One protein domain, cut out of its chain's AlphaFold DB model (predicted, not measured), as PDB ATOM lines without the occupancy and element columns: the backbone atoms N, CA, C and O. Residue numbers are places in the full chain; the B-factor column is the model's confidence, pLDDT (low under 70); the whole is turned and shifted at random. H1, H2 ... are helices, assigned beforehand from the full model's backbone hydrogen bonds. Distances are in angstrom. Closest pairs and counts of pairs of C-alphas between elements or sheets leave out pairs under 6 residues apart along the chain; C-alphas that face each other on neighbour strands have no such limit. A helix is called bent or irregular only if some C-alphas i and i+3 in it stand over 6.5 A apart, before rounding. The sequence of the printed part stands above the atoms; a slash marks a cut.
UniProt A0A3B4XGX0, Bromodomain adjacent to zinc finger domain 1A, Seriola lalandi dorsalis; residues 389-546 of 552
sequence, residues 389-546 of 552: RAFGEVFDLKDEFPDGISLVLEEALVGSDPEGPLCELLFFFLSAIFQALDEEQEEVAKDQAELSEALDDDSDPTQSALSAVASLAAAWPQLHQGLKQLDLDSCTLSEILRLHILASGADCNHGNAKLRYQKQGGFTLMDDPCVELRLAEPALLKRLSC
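What this domain is: This is residues 389 to 546 of the 552 residues of the protein "Bromodomain adjacent to zinc finger domain 1A" of Seriola lalandi dorsalis (UniProt A0A3B4XGX0). One long helix, H3, makes the longest axis, with H2 across its first end and H6 across it near its last. A cluster of H4, H5, H7 and H8, with H5 in its middle, packs on H3 through H5. The printed part has 158 residues with eight named helices, H1 to H8 in chain order, and no named strand: all helix. It is compact, with a radius of gyration of the C-alphas of 17.5 A and spans of 51 by 35 by 29 A.

How they stand to each other: H1, residues 397 to 400, is close to but not clearly touching H3, residues 421 to 450, with C-alphas 400 and 428 closest at 7.6 A. H2, residues 405 to 412, touches H3 about perpendicular at 74 degrees; C-alphas 412 and 422 are closest, 4.2 A. H4, residues 461 to 478, and the hub H5, residues 493 to 503, form a helical hairpin, closest at C-alphas 474 and 503, 4.5 A. H5 touches H3 at C-alphas 427 and 493, their closest, 7.6 A. H6, residues 510 to 519, only just touches H3, with 3 pairs of C-alphas within 8 A, Val 444 and Asn 512 closest at 7.5 A. H7, residues 529 to 536, and H8, residues 538 to 544, both touch H5, with closest C-alphas 501 and 530, 5.2 A, and 494 and 544, 6.2 A. Every O i to N i+4 pair is within hydrogen-bond range in H5 and H7, but 2 of 4 in H2, 24 of 26 in H3, 12 of 14 in H4, 4 of 6 in H6 and 2 of 3 in H8; H1 is too short for one.

Where its parts are: H3 is 44.4 A long, from C-alpha 421 at (167.505, 127.109, 169.798) to C-alpha 450 at (176.331, 120.861, 126.762). H4 measures 25.7 A. H6 is irregular: C-alphas 511 and 514 are 7.5 A apart. H8 ends with C-alpha 544 at (185.582, 124.824, 166.561).

The domain as a whole: C-alphas 403 and 456 are the two farthest apart, 52.0 A. The printed part has no cut. The link from H4 to H5 is long. Confidence is low, under 70, for 41 residues, among them 444 to 459 and 507 to 520.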
ATOM      1  N   ARG A 389     162.171 136.507 159.014       88.75
ATOM      2  CA  ARG A 389     160.792 136.979 158.855       88.75
ATOM      3  C   ARG A 389     160.389 137.235 157.397       88.75
ATOM      4  O   ARG A 389     159.222 137.034 157.068       88.75
ATOM      5  N   ALA A 390     161.305 137.708 156.555       92.00
ATOM      6  CA  ALA A 390     161.039 138.052 155.159       92.00
ATOM      7  C   ALA A 390     161.053 136.820 154.241       92.00
ATOM      8  O   ALA A 390     160.207 136.708 153.357       92.00
ATOM      9  N   PHE A 391     161.981 135.889 154.476       89.56
ATOM     10  CA  PHE A 391     162.193 134.702 153.644       89.56
ATOM     11  C   PHE A 391     161.717 133.396 154.293       89.56
ATOM     12  O   PHE A 391     161.719 132.360 153.638       89.56
ATOM     13  N   GLY A 392     161.245 133.412 155.544       87.12
ATOM     14  CA  GLY A 392     160.806 132.203 156.254       87.12
ATOM     15  C   GLY A 392     159.639 131.439 155.610       87.12
ATOM     16  O   GLY A 392     159.462 130.265 155.910       87.12
ATOM     17  N   GLU A 393     158.864 132.048 154.705       87.44
ATOM     18  CA  GLU A 393     157.853 131.330 153.899       87.44
ATOM     19  C   GLU A 393     158.430 130.652 152.639       87.44
ATOM     20  O   GLU A 393     157.714 129.909 151.980       87.44
ATOM     21  N   VAL A 394     159.701 130.897 152.301       86.81
ATOM     22  CA  VAL A 394     160.441 130.220 151.215       86.81
ATOM     23  C   VAL A 394     161.186 128.986 151.738       86.81
ATOM     24  O   VAL A 394     161.381 128.029 151.000       86.81
ATOM     25  N   PHE A 395     161.570 129.007 153.018       84.00
ATOM     26  CA  PHE A 395     162.290 127.933 153.712       84.00
ATOM     27  C   PHE A 395     161.397 127.122 154.677       84.00
ATOM     28  O   PHE A 395     161.917 126.456 155.563       84.00
ATOM     29  N   ASP A 396     160.067 127.247 154.584       85.62
ATOM     30  CA  ASP A 396     159.085 126.585 155.468       85.62
ATOM     31  C   ASP A 396     159.368 126.718 156.989       85.62
ATOM     32  O   ASP A 396     159.008 125.865 157.798       85.62
ATOM     33  N   LEU A 397     159.925 127.861 157.418       86.12
ATOM     34  CA  LEU A 397     160.386 128.167 158.790       86.12
ATOM     35  C   LEU A 397     159.334 127.925 159.896       86.12
ATOM     36  O   LEU A 397     159.678 127.823 161.069       86.12
ATOM     37  N   LYS A 398     158.044 127.860 159.551       84.50
ATOM     38  CA  LYS A 398     156.945 127.595 160.499       84.50
ATOM     39  C   LYS A 398     156.841 126.130 160.917       84.50
ATOM     40  O   LYS A 398     156.215 125.874 161.942       84.50
ATOM     41  N   ASP A 399     157.410 125.208 160.148       85.94
ATOM     42  CA  ASP A 399     157.413 123.787 160.490       85.94
ATOM     43  C   ASP A 399     158.525 123.488 161.516       85.94
ATOM     44  O   ASP A 399     158.278 122.747 162.467       85.94
ATOM     45  N   GLU A 400     159.675 124.170 161.412       81.94
ATOM     46  CA  GLU A 400     160.764 124.134 162.408       81.94
ATOM     47  C   GLU A 400     160.497 125.039 163.630       81.94
ATOM     48  O   GLU A 400     160.707 124.627 164.769       81.94
ATOM     49  N   PHE A 401     159.956 126.254 163.437       85.62
ATOM     50  CA  PHE A 401     159.684 127.221 164.518       85.62
ATOM     51  C   PHE A 401     158.203 127.663 164.596       85.62
ATOM     52  O   PHE A 401     157.897 128.840 164.354       85.62
ATOM     53  N   PRO A 402     157.257 126.780 164.991       83.00
ATOM     54  CA  PRO A 402     155.816 127.072 164.971       83.00
ATOM     55  C   PRO A 402     155.371 128.274 165.820       83.00
ATOM     56  O   PRO A 402     154.449 128.993 165.434       83.00
ATOM     57  N   ASP A 403     156.021 128.506 166.965       80.50
ATOM     58  CA  ASP A 403     155.696 129.606 167.891       80.50
ATOM     59  C   ASP A 403     156.373 130.949 167.521       80.50
ATOM     60  O   ASP A 403     156.053 131.994 168.094       80.50
ATOM     61  N   GLY A 404     157.252 130.953 166.511       78.19
ATOM     62  CA  GLY A 404     157.853 132.152 165.925       78.19
ATOM     63  C   GLY A 404     159.173 132.612 166.560       78.19
ATOM     64  O   GLY A 404     159.352 132.689 167.774       78.19
ATOM     65  N   ILE A 405     160.113 133.009 165.700       80.38
ATOM     66  CA  ILE A 405     161.546 133.083 166.031       80.38
ATOM     67  C   ILE A 405     161.994 134.321 166.841       80.38
ATOM     68  O   ILE A 405     163.137 134.408 167.283       80.38
ATOM     69  N   SER A 406     161.106 135.296 167.072       73.56
ATOM     70  CA  SER A 406     161.482 136.628 167.588       73.56
ATOM     71  C   SER A 406     161.899 136.681 169.062       73.56
ATOM     72  O   SER A 406     162.562 137.640 169.450       73.56
ATOM     73  N   LEU A 407     161.490 135.712 169.886       69.50
ATOM     74  CA  LEU A 407     161.999 135.540 171.259       69.50
ATOM     75  C   LEU A 407     163.067 134.437 171.326       69.50
ATOM     76  O   LEU A 407     163.940 134.469 172.188       69.50
ATOM     77  N   VAL A 408     163.002 133.499 170.380       82.44
ATOM     78  CA  VAL A 408     163.901 132.352 170.228       82.44
ATOM     79  C   VAL A 408     165.322 132.812 169.894       82.44
ATOM     80  O   VAL A 408     166.274 132.325 170.494       82.44
ATOM     81  N   LEU A 409     165.475 133.812 169.017       87.00
ATOM     82  CA  LEU A 409     166.786 134.320 168.598       87.00
ATOM     83  C   LEU A 409     167.595 134.964 169.743       87.00
ATOM     84  O   LEU A 409     168.815 134.845 169.759       87.00
ATOM     85  N   GLU A 410     166.950 135.603 170.729       87.94
ATOM     86  CA  GLU A 410     167.679 136.116 171.903       87.94
ATOM     87  C   GLU A 410     168.192 134.976 172.797       87.94
ATOM     88  O   GLU A 410     169.258 135.105 173.389       87.94
ATOM     89  N   GLU A 411     167.463 133.861 172.902       88.75
ATOM     90  CA  GLU A 411     167.962 132.685 173.623       88.75
ATOM     91  C   GLU A 411     169.074 131.984 172.830       88.75
ATOM     92  O   GLU A 411     170.086 131.612 173.410       88.75
ATOM     93  N   ALA A 412     168.940 131.880 171.503       89.81
ATOM     94  CA  ALA A 412     169.943 131.270 170.629       89.81
ATOM     95  C   ALA A 412     171.296 132.005 170.663       89.81
ATOM     96  O   ALA A 412     172.341 131.371 170.632       89.81
ATOM     97  N   LEU A 413     171.296 133.337 170.748       88.69
ATOM     98  CA  LEU A 413     172.523 134.146 170.739       88.69
ATOM     99  C   LEU A 413     173.137 134.382 172.136       88.69
ATOM    100  O   LEU A 413     174.127 135.104 172.248       88.69
ATOM    101  N   VAL A 414     172.543 133.839 173.208       89.06
ATOM    102  CA  VAL A 414     172.981 134.067 174.606       89.06
ATOM    103  C   VAL A 414     173.076 132.770 175.426       89.06
ATOM    104  O   VAL A 414     173.784 132.734 176.433       89.06
ATOM    105  N   GLY A 415     172.370 131.710 175.030       87.31
ATOM    106  CA  GLY A 415     172.402 130.399 175.674       87.31
ATOM    107  C   GLY A 415     173.463 129.464 175.086       87.31
ATOM    108  O   GLY A 415     173.729 129.480 173.890       87.31
ATOM    109  N   SER A 416     174.016 128.600 175.939       88.62
ATOM    110  CA  SER A 416     175.011 127.574 175.589       88.62
ATOM    111  C   SER A 416     174.426 126.150 175.632       88.62
ATOM    112  O   SER A 416     175.103 125.203 176.032       88.62
ATOM    113  N   ASP A 417     173.130 125.997 175.340       90.06
ATOM    114  CA  ASP A 417     172.440 124.701 175.398       90.06
ATOM    115  C   ASP A 417     172.604 123.958 174.055       90.06
ATOM    116  O   ASP A 417     172.142 124.475 173.031       90.06
ATOM    117  N   PRO A 418     173.240 122.768 174.023       86.75
ATOM    118  CA  PRO A 418     173.425 121.999 172.794       86.75
ATOM    119  C   PRO A 418     172.115 121.444 172.218       86.75
ATOM    120  O   PRO A 418     172.059 121.171 171.026       86.75
ATOM    121  N   GLU A 419     171.056 121.323 173.023       88.31
ATOM    122  CA  GLU A 419     169.695 120.990 172.568       88.31
ATOM    123  C   GLU A 419     168.810 122.257 172.493       88.31
ATOM    124  O   GLU A 419     167.583 122.174 172.441       88.31
ATOM    125  N   GLY A 420     169.429 123.441 172.548       88.94
ATOM    126  CA  GLY A 420     168.764 124.738 172.541       88.94
ATOM    127  C   GLY A 420     168.574 125.343 171.146       88.94
ATOM    128  O   GLY A 420     169.052 124.811 170.140       88.94
ATOM    129  N   PRO A 421     167.939 126.524 171.067       89.81
ATOM    130  CA  PRO A 421     167.505 127.109 169.798       89.81
ATOM    131  C   PRO A 421     168.635 127.578 168.872       89.81
ATOM    132  O   PRO A 421     168.392 127.820 167.691       89.81
ATOM    133  N   LEU A 422     169.877 127.683 169.361       91.38
ATOM    134  CA  LEU A 422     171.045 127.863 168.491       91.38
ATOM    135  C   LEU A 422     171.306 126.616 167.637       91.38
ATOM    136  O   LEU A 422     171.677 126.734 166.472       91.38
ATOM    137  N   CYS A 423     171.076 125.427 168.201       91.38
ATOM    138  CA  CYS A 423     171.208 124.161 167.496       91.38
ATOM    139  C   CYS A 423     170.156 124.044 166.389       91.38
ATOM    140  O   CYS A 423     170.510 123.831 165.233       91.38
ATOM    141  N   GLU A 424     168.885 124.282 166.731       89.81
ATOM    142  CA  GLU A 424     167.756 124.301 165.787       89.81
ATOM    143  C   GLU A 424     168.007 125.290 164.633       89.81
ATOM    144  O   GLU A 424     167.851 124.950 163.461       89.81
ATOM    145  N   LEU A 425     168.469 126.507 164.949       90.88
ATOM    146  CA  LEU A 425     168.730 127.555 163.960       90.88
ATOM    147  C   LEU A 425     169.886 127.204 163.010       90.88
ATOM    148  O   LEU A 425     169.803 127.457 161.807       90.88
ATOM    149  N   LEU A 426     170.960 126.608 163.533       92.56
ATOM    150  CA  LEU A 426     172.101 126.173 162.727       92.56
ATOM    151  C   LEU A 426     171.781 124.920 161.895       92.56
ATOM    152  O   LEU A 426     172.235 124.843 160.754       92.56
ATOM    153  N   PHE A 427     170.969 123.982 162.400       90.81
ATOM    154  CA  PHE A 427     170.439 122.870 161.601       90.81
ATOM    155  C   PHE A 427     169.609 123.375 160.423       90.81
ATOM    156  O   PHE A 427     169.841 122.954 159.290       90.81
ATOM    157  N   PHE A 428     168.677 124.295 160.684       90.06
ATOM    158  CA  PHE A 428     167.821 124.913 159.674       90.06
ATOM    159  C   PHE A 428     168.652 125.565 158.557       90.06
ATOM    160  O   PHE A 428     168.476 125.239 157.380       90.06
ATOM    161  N   PHE A 429     169.622 126.418 158.913       90.94
ATOM    162  CA  PHE A 429     170.482 127.066 157.921       90.94
ATOM    163  C   PHE A 429     171.378 126.075 157.163       90.94
ATOM    164  O   PHE A 429     171.436 126.144 155.936       90.94
ATOM    165  N   LEU A 430     172.052 125.137 157.842       91.56
ATOM    166  CA  LEU A 430     172.931 124.168 157.169       91.56
ATOM    167  C   LEU A 430     172.154 123.219 156.250       91.56
ATOM    168  O   LEU A 430     172.640 122.907 155.167       91.56
ATOM    169  N   SER A 431     170.938 122.814 156.626       88.50
ATOM    170  CA  SER A 431     170.072 121.980 155.779       88.50
ATOM    171  C   SER A 431     169.668 122.717 154.501       88.50
ATOM    172  O   SER A 431     169.820 122.175 153.406       88.50
ATOM    173  N   ALA A 432     169.236 123.978 154.621       88.69
ATOM    174  CA  ALA A 432     168.900 124.819 153.472       88.69
ATOM    175  C   ALA A 432     170.116 125.070 152.554       88.69
ATOM    176  O   ALA A 432     169.991 125.006 151.330       88.69
ATOM    177  N   ILE A 433     171.302 125.298 153.134       88.38
ATOM    178  CA  ILE A 433     172.558 125.461 152.386       88.38
ATOM    179  C   ILE A 433     172.937 124.164 151.658       88.38
ATOM    180  O   ILE A 433     173.263 124.205 150.475       88.38
ATOM    181  N   PHE A 434     172.883 123.006 152.322       87.25
ATOM    182  CA  PHE A 434     173.250 121.731 151.699       87.25
ATOM    183  C   PHE A 434     172.281 121.328 150.583       87.25
ATOM    184  O   PHE A 434     172.752 120.872 149.543       87.25
ATOM    185  N   GLN A 435     170.974 121.577 150.741       85.69
ATOM    186  CA  GLN A 435     169.996 121.385 149.666       85.69
ATOM    187  C   GLN A 435     170.298 122.294 148.464       85.69
ATOM    188  O   GLN A 435     170.397 121.800 147.342       85.69
ATOM    189  N   ALA A 436     170.515 123.597 148.681       83.38
ATOM    190  CA  ALA A 436     170.851 124.526 147.599       83.38
ATOM    191  C   ALA A 436     172.145 124.120 146.862       83.38
ATOM    192  O   ALA A 436     172.213 124.191 145.636       83.38
ATOM    193  N   LEU A 437     173.148 123.622 147.595       80.00
ATOM    194  CA  LEU A 437     174.397 123.097 147.034       80.00
ATOM    195  C   LEU A 437     174.246 121.734 146.336       80.00
ATOM    196  O   LEU A 437     175.151 121.343 145.600       80.00
ATOM    197  N   ASP A 438     173.186 120.959 146.581       80.44
ATOM    198  CA  ASP A 438     172.850 119.765 145.786       80.44
ATOM    199  C   ASP A 438     172.105 120.154 144.501       80.44
ATOM    200  O   ASP A 438     172.453 119.671 143.423       80.44
ATOM    201  N   GLU A 439     171.151 121.086 144.587       81.44
ATOM    202  CA  GLU A 439     170.424 121.618 143.428       81.44
ATOM    203  C   GLU A 439     171.369 122.321 142.432       81.44
ATOM    204  O   GLU A 439     171.317 122.040 141.232       81.44
ATOM    205  N   GLU A 440     172.302 123.155 142.912       76.69
ATOM    206  CA  GLU A 440     173.344 123.757 142.066       76.69
ATOM    207  C   GLU A 440     174.241 122.686 141.429       76.69
ATOM    208  O   GLU A 440     174.530 122.754 140.235       76.69
ATOM    209  N   GLN A 441     174.651 121.665 142.187       74.75
ATOM    210  CA  GLN A 441     175.545 120.615 141.695       74.75
ATOM    211  C   GLN A 441     174.881 119.724 140.626       74.75
ATOM    212  O   GLN A 441     175.555 119.300 139.682       74.75
ATOM    213  N   GLU A 442     173.566 119.490 140.707       75.19
ATOM    214  CA  GLU A 442     172.810 118.799 139.655       75.19
ATOM    215  C   GLU A 442     172.655 119.665 138.390       75.19
ATOM    216  O   GLU A 442     172.750 119.152 137.274       75.19
ATOM    217  N   GLU A 443     172.444 120.977 138.531       71.00
ATOM    218  CA  GLU A 443     172.388 121.923 137.403       71.00
ATOM    219  C   GLU A 443     173.748 122.089 136.705       71.00
ATOM    220  O   GLU A 443     173.822 122.019 135.477       71.00
ATOM    221  N   VAL A 444     174.841 122.208 137.469       68.31
ATOM    222  CA  VAL A 444     176.224 122.209 136.958       68.31
ATOM    223  C   VAL A 444     176.492 120.964 136.107       68.31
ATOM    224  O   VAL A 444     177.056 121.070 135.017       68.31
ATOM    225  N   ALA A 445     176.071 119.784 136.573       68.94
ATOM    226  CA  ALA A 445     176.285 118.522 135.868       68.94
ATOM    227  C   ALA A 445     175.502 118.415 134.543       68.94
ATOM    228  O   ALA A 445     175.953 117.724 133.626       68.94
ATOM    229  N   LYS A 446     174.360 119.106 134.418       66.94
ATOM    230  CA  LYS A 446     173.603 119.222 133.158       66.94
ATOM    231  C   LYS A 446     174.302 120.181 132.195       66.94
ATOM    232  O   LYS A 446     174.609 119.793 131.072       66.94
ATOM    233  N   ASP A 447     174.621 121.392 132.650       63.56
ATOM    234  CA  ASP A 447     175.192 122.442 131.796       63.56
ATOM    235  C   ASP A 447     176.615 122.096 131.305       63.56
ATOM    236  O   ASP A 447     176.957 122.357 130.147       63.56
ATOM    237  N   GLN A 448     177.438 121.427 132.128       61.72
ATOM    238  CA  GLN A 448     178.755 120.926 131.701       61.72
ATOM    239  C   GLN A 448     178.672 119.897 130.561       61.72
ATOM    240  O   GLN A 448     179.619 119.779 129.779       61.72
ATOM    241  N   ALA A 449     177.565 119.154 130.440       57.31
ATOM    242  CA  ALA A 449     177.379 118.187 129.361       57.31
ATOM    243  C   ALA A 449     177.090 118.854 128.002       57.31
ATOM    244  O   ALA A 449     177.287 118.217 126.965       57.31
ATOM    245  N   GLU A 450     176.663 120.124 127.988       53.91
ATOM    246  CA  GLU A 450     176.331 120.861 126.762       53.91
ATOM    247  C   GLU A 450     177.435 121.827 126.287       53.91
ATOM    248  O   GLU A 450     177.475 122.140 125.094       53.91
ATOM    249  N   LEU A 451     178.353 122.295 127.156       54.12
ATOM    250  CA  LEU A 451     179.283 123.380 126.790       54.12
ATOM    251  C   LEU A 451     180.716 123.263 127.358       54.12
ATOM    252  O   LEU A 451     181.059 123.861 128.377       54.12
ATOM    253  N   SER A 452     181.606 122.591 126.620       49.34
ATOM    254  CA  SER A 452     183.038 122.451 126.953       49.34
ATOM    255  C   SER A 452     183.944 123.487 126.262       49.34
ATOM    256  O   SER A 452     184.770 123.162 125.414       49.34
ATOM    257  N   GLU A 453     183.835 124.752 126.674       49.84
ATOM    258  CA  GLU A 453     184.839 125.788 126.375       49.84
ATOM    259  C   GLU A 453     185.284 126.471 127.669       49.84
ATOM    260  O   GLU A 453     184.553 127.301 128.222       49.84
ATOM    261  N   ALA A 454     186.487 126.127 128.133       50.81
ATOM    262  CA  ALA A 454     187.153 126.843 129.211       50.81
ATOM    263  C   ALA A 454     187.569 128.244 128.738       50.81
ATOM    264  O   ALA A 454     188.030 128.418 127.608       50.81
ATOM    265  N   LEU A 455     187.419 129.230 129.619       50.56
ATOM    266  CA  LEU A 455     188.079 130.522 129.483       50.56
ATOM    267  C   LEU A 455     189.340 130.469 130.347       50.56
ATOM    268  O   LEU A 455     189.243 130.194 131.544       50.56
ATOM    269  N   ASP A 456     190.498 130.706 129.735       47.31
ATOM    270  CA  ASP A 456     191.738 130.922 130.476       47.31
ATOM    271  C   ASP A 456     191.629 132.263 131.215       47.31
ATOM    272  O   ASP A 456     191.397 133.301 130.592       47.31
ATOM    273  N   ASP A 457     191.777 132.227 132.539       51.81
ATOM    274  CA  ASP A 457     191.756 133.402 133.413       51.81
ATOM    275  C   ASP A 457     192.975 133.363 134.345       51.81
ATOM    276  O   ASP A 457     193.271 132.320 134.945       51.81
ATOM    277  N   ASP A 458     193.688 134.491 134.436       52.03
ATOM    278  CA  ASP A 458     194.969 134.655 135.141       52.03
ATOM    279  C   ASP A 458     194.749 134.707 136.667       52.03
ATOM    280  O   ASP A 458     194.920 135.733 137.330       52.03
ATOM    281  N   SER A 459     194.337 133.574 137.243       59.12
ATOM    282  CA  SER A 459     194.000 133.459 138.662       59.12
ATOM    283  C   SER A 459     195.198 133.783 139.562       59.12
ATOM    284  O   SER A 459     196.233 133.111 139.494       59.12
ATOM    285  N   ASP A 460     195.027 134.760 140.454       71.81
ATOM    286  CA  ASP A 460     196.000 135.144 141.483       71.81
ATOM    287  C   ASP A 460     196.506 133.904 142.260       71.81
ATOM    288  O   ASP A 460     195.687 133.127 142.764       71.81
ATOM    289  N   PRO A 461     197.835 133.712 142.420       72.94
ATOM    290  CA  PRO A 461     198.405 132.649 143.251       72.94
ATOM    291  C   PRO A 461     197.788 132.539 144.654       72.94
ATOM    292  O   PRO A 461     197.687 131.435 145.190       72.94
ATOM    293  N   THR A 462     197.335 133.652 145.236       75.25
ATOM    294  CA  THR A 462     196.635 133.697 146.529       75.25
ATOM    295  C   THR A 462     195.267 133.014 146.453       75.25
ATOM    296  O   THR A 462     194.947 132.173 147.293       75.25
ATOM    297  N   GLN A 463     194.479 133.312 145.415       74.56
ATOM    298  CA  GLN A 463     193.184 132.672 145.161       74.56
ATOM    299  C   GLN A 463     193.353 131.188 144.812       74.56
ATOM    300  O   GLN A 463     192.618 130.344 145.323       74.56
ATOM    301  N   SER A 464     194.363 130.854 144.003       75.88
ATOM    302  CA  SER A 464     194.707 129.471 143.659       75.88
ATOM    303  C   SER A 464     195.063 128.647 144.908       75.88
ATOM    304  O   SER A 464     194.546 127.546 145.094       75.88
ATOM    305  N   ALA A 465     195.864 129.206 145.824       77.50
ATOM    306  CA  ALA A 465     196.205 128.560 147.090       77.50
ATOM    307  C   ALA A 465     194.989 128.374 148.018       77.50
ATOM    308  O   ALA A 465     194.828 127.300 148.599       77.50
ATOM    309  N   LEU A 466     194.114 129.380 148.133       79.69
ATOM    310  CA  LEU A 466     192.883 129.293 148.929       79.69
ATOM    311  C   LEU A 466     191.912 128.239 148.371       79.69
ATOM    312  O   LEU A 466     191.428 127.397 149.127       79.69
ATOM    313  N   SER A 467     191.698 128.225 147.051       80.69
ATOM    314  CA  SER A 467     190.882 127.218 146.358       80.69
ATOM    315  C   SER A 467     191.445 125.800 146.529       80.69
ATOM    316  O   SER A 467     190.696 124.861 146.802       80.69
ATOM    317  N   ALA A 468     192.770 125.626 146.468       79.19
ATOM    318  CA  ALA A 468     193.413 124.332 146.698       79.19
ATOM    319  C   ALA A 468     193.234 123.830 148.145       79.19
ATOM    320  O   ALA A 468     192.962 122.648 148.357       79.19
ATOM    321  N   VAL A 469     193.335 124.716 149.145       82.12
ATOM    322  CA  VAL A 469     193.071 124.375 150.557       82.12
ATOM    323  C   VAL A 469     191.598 124.018 150.774       82.12
ATOM    324  O   VAL A 469     191.313 123.012 151.426       82.12
ATOM    325  N   ALA A 470     190.671 124.777 150.185       85.31
ATOM    326  CA  ALA A 470     189.243 124.474 150.229       85.31
ATOM    327  C   ALA A 470     188.921 123.128 149.559       85.31
ATOM    328  O   ALA A 470     188.224 122.299 150.137       85.31
ATOM    329  N   SER A 471     189.502 122.857 148.386       83.12
ATOM    330  CA  SER A 471     189.342 121.592 147.655       83.12
ATOM    331  C   SER A 471     189.829 120.385 148.465       83.12
ATOM    332  O   SER A 471     189.171 119.345 148.485       83.12
ATOM    333  N   LEU A 472     190.951 120.515 149.183       80.75
ATOM    334  CA  LEU A 472     191.444 119.475 150.093       80.75
ATOM    335  C   LEU A 472     190.495 119.247 151.281       80.75
ATOM    336  O   LEU A 472     190.257 118.100 151.659       80.75
ATOM    337  N   ALA A 473     189.924 120.316 151.842       82.81
ATOM    338  CA  ALA A 473     188.933 120.222 152.912       82.81
ATOM    339  C   ALA A 473     187.593 119.630 152.439       82.81
ATOM    340  O   ALA A 473     186.992 118.854 153.173       82.81
ATOM    341  N   ALA A 474     187.152 119.928 151.213       81.38
ATOM    342  CA  ALA A 474     185.941 119.368 150.608       81.38
ATOM    343  C   ALA A 474     186.092 117.880 150.235       81.38
ATOM    344  O   ALA A 474     185.151 117.099 150.391       81.38
ATOM    345  N   ALA A 475     187.283 117.467 149.790       77.56
ATOM    346  CA  ALA A 475     187.590 116.073 149.470       77.56
ATOM    347  C   ALA A 475     187.722 115.175 150.717       77.56
ATOM    348  O   ALA A 475     187.482 113.970 150.632       77.56
ATOM    349  N   TRP A 476     188.086 115.737 151.877       70.56
ATOM    350  CA  TRP A 476     188.301 114.966 153.107       70.56
ATOM    351  C   TRP A 476     187.036 114.230 153.607       70.56
ATOM    352  O   TRP A 476     187.126 113.019 153.815       70.56
ATOM    353  N   PRO A 477     185.847 114.865 153.718       68.44
ATOM    354  CA  PRO A 477     184.590 114.150 153.933       68.44
ATOM    355  C   PRO A 477     184.330 113.097 152.853       68.44
ATOM    356  O   PRO A 477     184.092 111.939 153.174       68.44
ATOM    357  N   GLN A 478     184.450 113.452 151.568       67.38
ATOM    358  CA  GLN A 478     184.115 112.560 150.445       67.38
ATOM    359  C   GLN A 478     184.901 111.232 150.440       67.38
ATOM    360  O   GLN A 478     184.413 110.240 149.902       67.38
ATOM    361  N   LEU A 479     186.084 111.184 151.066       60.41
ATOM    362  CA  LEU A 479     186.885 109.966 151.238       60.41
ATOM    363  C   LEU A 479     186.329 108.989 152.299       60.41
ATOM    364  O   LEU A 479     186.700 107.813 152.303       60.41
ATOM    365  N   HIS A 480     185.454 109.456 153.193       60.91
ATOM    366  CA  HIS A 480     184.941 108.709 154.345       60.91
ATOM    367  C   HIS A 480     183.405 108.624 154.370       60.91
ATOM    368  O   HIS A 480     182.861 107.523 154.391       60.91
ATOM    369  N   GLN A 481     182.726 109.773 154.341       59.78
ATOM    370  CA  GLN A 481     181.280 109.978 154.192       59.78
ATOM    371  C   GLN A 481     181.071 111.442 153.778       59.78
ATOM    372  O   GLN A 481     181.635 112.342 154.401       59.78
ATOM    373  N   GLY A 482     180.302 111.699 152.714       63.66
ATOM    374  CA  GLY A 482     180.148 113.053 152.176       63.66
ATOM    375  C   GLY A 482     179.615 114.032 153.227       63.66
ATOM    376  O   GLY A 482     178.790 113.659 154.051       63.66
ATOM    377  N   LEU A 483     180.053 115.295 153.190       66.12
ATOM    378  CA  LEU A 483     179.689 116.306 154.199       66.12
ATOM    379  C   LEU A 483     178.154 116.459 154.325       66.12
ATOM    380  O   LEU A 483     177.619 116.484 155.426       66.12
ATOM    381  N   LYS A 484     177.454 116.421 153.181       63.94
ATOM    382  CA  LYS A 484     175.983 116.433 153.038       63.94
ATOM    383  C   LYS A 484     175.279 115.123 153.476       63.94
ATOM    384  O   LYS A 484     174.070 115.004 153.342       63.94
ATOM    385  N   GLN A 485     176.029 114.108 153.919       66.25
ATOM    386  CA  GLN A 485     175.549 112.763 154.299       66.25
ATOM    387  C   GLN A 485     175.788 112.451 155.787       66.25
ATOM    388  O   GLN A 485     175.581 111.317 156.219       66.25
ATOM    389  N   LEU A 486     176.276 113.430 156.552       71.06
ATOM    390  CA  LEU A 486     176.424 113.344 157.999       71.06
ATOM    391  C   LEU A 486     175.110 113.795 158.645       71.06
ATOM    392  O   LEU A 486     174.600 114.862 158.304       71.06
ATOM    393  N   ASP A 487     174.581 113.003 159.578       77.50
ATOM    394  CA  ASP A 487     173.407 113.400 160.356       77.50
ATOM    395  C   ASP A 487     173.726 114.679 161.152       77.50
ATOM    396  O   ASP A 487     174.724 114.743 161.877       77.50
ATOM    397  N   LEU A 488     172.884 115.705 160.999       84.44
ATOM    398  CA  LEU A 488     172.938 116.939 161.781       84.44
ATOM    399  C   LEU A 488     172.352 116.663 163.175       84.44
ATOM    400  O   LEU A 488     171.135 116.614 163.347       84.44
ATOM    401  N   ASP A 489     173.227 116.473 164.162       88.12
ATOM    402  CA  ASP A 489     172.885 116.346 165.580       88.12
ATOM    403  C   ASP A 489     173.760 117.280 166.441       88.12
ATOM    404  O   ASP A 489     174.714 117.898 165.957       88.12
ATOM    405  N   SER A 490     173.423 117.430 167.723       86.00
ATOM    406  CA  SER A 490     174.084 118.373 168.638       86.00
ATOM    407  C   SER A 490     175.554 118.033 168.936       86.00
ATOM    408  O   SER A 490     176.325 118.883 169.388       86.00
ATOM    409  N   CYS A 491     175.980 116.802 168.642       85.44
ATOM    410  CA  CYS A 491     177.354 116.330 168.775       85.44
ATOM    411  C   CYS A 491     178.146 116.461 167.460       85.44
ATOM    412  O   CYS A 491     179.357 116.687 167.506       85.44
ATOM    413  N   THR A 492     177.500 116.345 166.294       87.81
ATOM    414  CA  THR A 492     178.146 116.487 164.975       87.81
ATOM    415  C   THR A 492     178.214 117.934 164.484       87.81
ATOM    416  O   THR A 492     179.180 118.295 163.801       87.81
ATOM    417  N   LEU A 493     177.244 118.781 164.859       91.50
ATOM    418  CA  LEU A 493     177.039 120.133 164.321       91.50
ATOM    419  C   LEU A 493     178.312 120.980 164.256       91.50
ATOM    420  O   LEU A 493     178.571 121.642 163.253       91.50
ATOM    421  N   SER A 494     179.115 120.953 165.321       92.25
ATOM    422  CA  SER A 494     180.290 121.822 165.451       92.25
ATOM    423  C   SER A 494     181.371 121.498 164.412       92.25
ATOM    424  O   SER A 494     181.936 122.417 163.821       92.25
ATOM    425  N   GLU A 495     181.619 120.214 164.121       89.31
ATOM    426  CA  GLU A 495     182.574 119.817 163.074       89.31
ATOM    427  C   GLU A 495     181.937 119.879 161.679       89.31
ATOM    428  O   GLU A 495     182.632 120.238 160.735       89.31
ATOM    429  N   ILE A 496     180.627 119.631 161.523       90.31
ATOM    430  CA  ILE A 496     179.925 119.828 160.238       90.31
ATOM    431  C   ILE A 496     180.010 121.299 159.799       90.31
ATOM    432  O   ILE A 496     180.423 121.580 158.674       90.31
ATOM    433  N   LEU A 497     179.706 122.241 160.698       92.50
ATOM    434  CA  LEU A 497     179.840 123.680 160.463       92.50
ATOM    435  C   LEU A 497     181.294 124.057 160.134       92.50
ATOM    436  O   LEU A 497     181.554 124.762 159.158       92.50
ATOM    437  N   ARG A 498     182.260 123.544 160.908       91.88
ATOM    438  CA  ARG A 498     183.690 123.802 160.693       91.88
ATOM    439  C   ARG A 498     184.181 123.276 159.345       91.88
ATOM    440  O   ARG A 498     184.916 123.980 158.654       91.88
ATOM    441  N   LEU A 499     183.774 122.066 158.963       88.94
ATOM    442  CA  LEU A 499     184.101 121.451 157.678       88.94
ATOM    443  C   LEU A 499     183.425 122.185 156.521       88.94
ATOM    444  O   LEU A 499     184.069 122.364 155.495       88.94
ATOM    445  N   HIS A 500     182.182 122.654 156.674       90.31
ATOM    446  CA  HIS A 500     181.504 123.455 155.652       90.31
ATOM    447  C   HIS A 500     182.256 124.769 155.389       90.31
ATOM    448  O   HIS A 500     182.635 125.033 154.248       90.31
ATOM    449  N   ILE A 501     182.582 125.530 156.441       92.19
ATOM    450  CA  ILE A 501     183.373 126.767 156.325       92.19
ATOM    451  C   ILE A 501     184.752 126.473 155.701       92.19
ATOM    452  O   ILE A 501     185.218 127.208 154.832       92.19
ATOM    453  N   LEU A 502     185.408 125.375 156.099       89.38
ATOM    454  CA  LEU A 502     186.691 124.941 155.531       89.38
ATOM    455  C   LEU A 502     186.600 124.484 154.068       89.38
ATOM    456  O   LEU A 502     187.566 124.688 153.338       89.38
ATOM    457  N   ALA A 503     185.480 123.905 153.638       87.81
ATOM    458  CA  ALA A 503     185.238 123.447 152.271       87.81
ATOM    459  C   ALA A 503     184.756 124.563 151.329       87.81
ATOM    460  O   ALA A 503     184.901 124.425 150.115       87.81
ATOM    461  N   SER A 504     184.206 125.667 151.851       87.69
ATOM    462  CA  SER A 504     183.672 126.750 151.015       87.69
ATOM    463  C   SER A 504     184.728 127.306 150.057       87.69
ATOM    464  O   SER A 504     185.921 127.359 150.378       87.69
ATOM    465  N   GLY A 505     184.308 127.680 148.852       79.94
ATOM    466  CA  GLY A 505     185.206 128.043 147.759       79.94
ATOM    467  C   GLY A 505     185.881 126.877 147.014       79.94
ATOM    468  O   GLY A 505     186.584 127.138 146.043       79.94
ATOM    469  N   ALA A 506     185.678 125.604 147.389       77.62
ATOM    470  CA  ALA A 506     186.249 124.456 146.660       77.62
ATOM    471  C   ALA A 506     185.753 124.353 145.204       77.62
ATOM    472  O   ALA A 506     186.530 124.092 144.286       77.62
ATOM    473  N   ASP A 507     184.468 124.623 144.970       63.47
ATOM    474  CA  ASP A 507     183.850 124.563 143.640       63.47
ATOM    475  C   ASP A 507     184.177 125.784 142.750       63.47
ATOM    476  O   ASP A 507     183.714 125.882 141.610       63.47
ATOM    477  N   CYS A 508     185.060 126.685 143.207       58.06
ATOM    478  CA  CYS A 508     185.527 127.850 142.446       58.06
ATOM    479  C   CYS A 508     186.469 127.525 141.266       58.06
ATOM    480  O   CYS A 508     187.088 128.434 140.711       58.06
ATOM    481  N   ASN A 509     186.560 126.264 140.841       54.88
ATOM    482  CA  ASN A 509     187.385 125.827 139.715       54.88
ATOM    483  C   ASN A 509     186.970 126.458 138.367       54.88
ATOM    484  O   ASN A 509     185.791 126.748 138.116       54.88
ATOM    485  N   HIS A 510     187.951 126.613 137.465       53.75
ATOM    486  CA  HIS A 510     187.800 127.226 136.133       53.75
ATOM    487  C   HIS A 510     186.679 126.607 135.285       53.75
ATOM    488  O   HIS A 510     185.977 127.331 134.583       53.75
ATOM    489  N   GLY A 511     186.447 125.292 135.398       53.59
ATOM    490  CA  GLY A 511     185.399 124.581 134.649       53.59
ATOM    491  C   GLY A 511     183.975 125.113 134.868       53.59
ATOM    492  O   GLY A 511     183.144 124.992 133.974       53.59
ATOM    493  N   ASN A 512     183.708 125.764 136.008       59.03
ATOM    494  CA  ASN A 512     182.400 126.344 136.341       59.03
ATOM    495  C   ASN A 512     182.355 127.878 136.221       59.03
ATOM    496  O   ASN A 512     181.305 128.474 136.454       59.03
ATOM    497  N   ALA A 513     183.461 128.548 135.872       61.06
ATOM    498  CA  ALA A 513     183.540 130.014 135.882       61.06
ATOM    499  C   ALA A 513     182.500 130.677 134.954       61.06
ATOM    500  O   ALA A 513     181.826 131.628 135.347       61.06
ATOM    501  N   LYS A 514     182.301 130.120 133.751       60.00
ATOM    502  CA  LYS A 514     181.318 130.595 132.756       60.00
ATOM    503  C   LYS A 514     179.875 130.498 133.270       60.00
ATOM    504  O   LYS A 514     179.086 131.411 133.040       60.00
ATOM    505  N   LEU A 515     179.553 129.428 134.001       64.81
ATOM    506  CA  LEU A 515     178.227 129.199 134.577       64.81
ATOM    507  C   LEU A 515     177.948 130.148 135.748       64.81
ATOM    508  O   LEU A 515     176.913 130.808 135.758       64.81
ATOM    509  N   ARG A 516     178.902 130.293 136.677       67.44
ATOM    510  CA  ARG A 516     178.813 131.247 137.798       67.44
ATOM    511  C   ARG A 516     178.699 132.691 137.302       67.44
ATOM    512  O   ARG A 516     177.855 133.448 137.774       67.44
ATOM    513  N   TYR A 517     179.451 133.064 136.264       66.75
ATOM    514  CA  TYR A 517     179.307 134.376 135.628       66.75
ATOM    515  C   TYR A 517     177.900 134.606 135.047       66.75
ATOM    516  O   TYR A 517     177.340 135.689 135.204       66.75
ATOM    517  N   GLN A 518     177.295 133.592 134.415       67.44
ATOM    518  CA  GLN A 518     175.987 133.716 133.758       67.44
ATOM    519  C   GLN A 518     174.774 133.584 134.698       67.44
ATOM    520  O   GLN A 518     173.809 134.322 134.513       67.44
ATOM    521  N   LYS A 519     174.796 132.668 135.680       67.50
ATOM    522  CA  LYS A 519     173.672 132.423 136.612       67.50
ATOM    523  C   LYS A 519     173.783 133.207 137.931       67.50
ATOM    524  O   LYS A 519     172.751 133.594 138.466       67.50
ATOM    525  N   GLN A 520     174.992 133.476 138.437       67.88
ATOM    526  CA  GLN A 520     175.223 134.185 139.716       67.88
ATOM    527  C   GLN A 520     175.757 135.621 139.534       67.88
ATOM    528  O   GLN A 520     175.849 136.368 140.501       67.88
ATOM    529  N   GLY A 521     176.088 136.044 138.308       71.25
ATOM    530  CA  GLY A 521     176.502 137.424 138.012       71.25
ATOM    531  C   GLY A 521     177.991 137.728 138.221       71.25
ATOM    532  O   GLY A 521     178.369 138.895 138.188       71.25
ATOM    533  N   GLY A 522     178.835 136.703 138.393       68.88
ATOM    534  CA  GLY A 522     180.297 136.860 138.420       68.88
ATOM    535  C   GLY A 522     180.953 136.872 139.801       68.88
ATOM    536  O   GLY A 522     182.063 137.382 139.914       68.88
ATOM    537  N   PHE A 523     180.304 136.300 140.822       71.88
ATOM    538  CA  PHE A 523     180.898 136.094 142.150       71.88
ATOM    539  C   PHE A 523     182.257 135.379 142.066       71.88
ATOM    540  O   PHE A 523     182.403 134.335 141.417       71.88
ATOM    541  N   THR A 524     183.250 135.943 142.751       73.31
ATOM    542  CA  THR A 524     184.603 135.402 142.878       73.31
ATOM    543  C   THR A 524     184.758 134.608 144.177       73.31
ATOM    544  O   THR A 524     183.886 134.605 145.043       73.31
ATOM    545  N   LEU A 525     185.917 133.964 144.353       75.25
ATOM    546  CA  LEU A 525     186.283 133.309 145.613       75.25
ATOM    547  C   LEU A 525     186.288 134.279 146.814       75.25
ATOM    548  O   LEU A 525     186.145 133.834 147.942       75.25
ATOM    549  N   MET A 526     186.465 135.585 146.592       78.25
ATOM    550  CA  MET A 526     186.529 136.586 147.666       78.25
ATOM    551  C   MET A 526     185.152 137.141 148.064       78.25
ATOM    552  O   MET A 526     185.064 137.845 149.063       78.25
ATOM    553  N   ASP A 527     184.096 136.809 147.314       82.38
ATOM    554  CA  ASP A 527     182.706 137.206 147.591       82.38
ATOM    555  C   ASP A 527     181.917 136.103 148.340       82.38
ATOM    556  O   ASP A 527     180.723 136.241 148.603       82.38
ATOM    557  N   ASP A 528     182.575 134.983 148.671       85.62
ATOM    558  CA  ASP A 528     182.039 133.884 149.481       85.62
ATOM    559  C   ASP A 528     182.185 134.231 150.984       85.62
ATOM    560  O   ASP A 528     183.309 134.416 151.469       85.62
ATOM    561  N   PRO A 529     181.084 134.293 151.761       88.25
ATOM    562  CA  PRO A 529     181.121 134.750 153.153       88.25
ATOM    563  C   PRO A 529     181.846 133.776 154.093       88.25
ATOM    564  O   PRO A 529     182.356 134.183 155.136       88.25
ATOM    565  N   CYS A 530     181.951 132.493 153.738       90.88
ATOM    566  CA  CYS A 530     182.774 131.535 154.471       90.88
ATOM    567  C   CYS A 530     184.263 131.672 154.109       90.88
ATOM    568  O   CYS A 530     185.117 131.454 154.968       90.88
ATOM    569  N   VAL A 531     184.623 132.070 152.882       88.94
ATOM    570  CA  VAL A 531     185.996 132.501 152.560       88.94
ATOM    571  C   VAL A 531     186.363 133.740 153.377       88.94
ATOM    572  O   VAL A 531     187.404 133.714 154.037       88.94
ATOM    573  N   GLU A 532     185.507 134.764 153.414       90.31
ATOM    574  CA  GLU A 532     185.736 135.975 154.213       90.31
ATOM    575  C   GLU A 532     185.909 135.645 155.706       90.31
ATOM    576  O   GLU A 532     186.928 136.004 156.303       90.31
ATOM    577  N   LEU A 533     184.990 134.867 156.294       91.31
ATOM    578  CA  LEU A 533     185.040 134.469 157.706       91.31
ATOM    579  C   LEU A 533     186.342 133.735 158.078       91.31
ATOM    580  O   LEU A 533     186.877 133.942 159.167       91.31
ATOM    581  N   ARG A 534     186.897 132.909 157.178       90.12
ATOM    582  CA  ARG A 534     188.194 132.235 157.397       90.12
ATOM    583  C   ARG A 534     189.382 133.188 157.422       90.12
ATOM    584  O   ARG A 534     190.365 132.901 158.105       90.12
ATOM    585  N   LEU A 535     189.317 134.263 156.641       87.81
ATOM    586  CA  LEU A 535     190.376 135.266 156.536       87.81
ATOM    587  C   LEU A 535     190.302 136.275 157.689       87.81
ATOM    588  O   LEU A 535     191.344 136.664 158.214       87.81
ATOM    589  N   ALA A 536     189.088 136.648 158.106       91.94
ATOM    590  CA  ALA A 536     188.840 137.533 159.239       91.94
ATOM    591  C   ALA A 536     189.099 136.844 160.593       91.94
ATOM    592  O   ALA A 536     189.848 137.372 161.412       91.94
ATOM    593  N   GLU A 537     188.535 135.649 160.810       92.12
ATOM    594  CA  GLU A 537     188.529 134.953 162.106       92.12
ATOM    595  C   GLU A 537     189.127 133.526 162.060       92.12
ATOM    596  O   GLU A 537     188.486 132.535 162.435       92.12
ATOM    597  N   PRO A 538     190.416 133.366 161.688       89.69
ATOM    598  CA  PRO A 538     191.089 132.063 161.702       89.69
ATOM    599  C   PRO A 538     191.213 131.458 163.116       89.69
ATOM    600  O   PRO A 538     191.469 130.260 163.267       89.69
ATOM    601  N   ALA A 539     191.025 132.263 164.169       93.00
ATOM    602  CA  ALA A 539     190.960 131.790 165.549       93.00
ATOM    603  C   ALA A 539     189.667 131.004 165.843       93.00
ATOM    604  O   ALA A 539     189.720 129.999 166.558       93.00
ATOM    605  N   LEU A 540     188.534 131.404 165.254       92.50
ATOM    606  CA  LEU A 540     187.228 130.760 165.428       92.50
ATOM    607  C   LEU A 540     187.248 129.314 164.911       92.50
ATOM    608  O   LEU A 540     186.940 128.380 165.652       92.50
ATOM    609  N   LEU A 541     187.746 129.110 163.684       90.25
ATOM    610  CA  LEU A 541     187.958 127.780 163.095       90.25
ATOM    611  C   LEU A 541     188.863 126.863 163.927       90.25
ATOM    612  O   LEU A 541     188.733 125.639 163.865       90.25
ATOM    613  N   LYS A 542     189.812 127.437 164.672       89.81
ATOM    614  CA  LYS A 542     190.708 126.676 165.546       89.81
ATOM    615  C   LYS A 542     190.033 126.292 166.866       89.81
ATOM    616  O   LYS A 542     190.346 125.238 167.412       89.81
ATOM    617  N   ARG A 543     189.103 127.107 167.374       93.94
ATOM    618  CA  ARG A 543     188.275 126.749 168.538       93.94
ATOM    619  C   ARG A 543     187.273 125.658 168.179       93.94
ATOM    620  O   ARG A 543     187.262 124.633 168.852       93.94
ATOM    621  N   LEU A 544     186.556 125.808 167.062       92.75
ATOM    622  CA  LEU A 544     185.582 124.824 166.561       92.75
ATOM    623  C   LEU A 544     186.134 123.386 166.454       92.75
ATOM    624  O   LEU A 544     185.370 122.441 166.578       92.75
ATOM    625  N   SER A 545     187.450 123.183 166.276       88.62
ATOM    626  CA  SER A 545     188.044 121.829 166.233       88.62
ATOM    627  C   SER A 545     188.161 121.127 167.596       88.62
ATOM    628  O   SER A 545     188.671 120.011 167.670       88.62
ATOM    629  N   CYS A 546     187.803 121.802 168.692       89.88
ATOM    630  CA  CYS A 546     187.962 121.304 170.064       89.88
ATOM    631  C   CYS A 546     186.991 121.929 171.088       89.88
ATOM    632  O   CYS A 546     187.148 121.732 172.291       89.88
TER     633      CYS A 546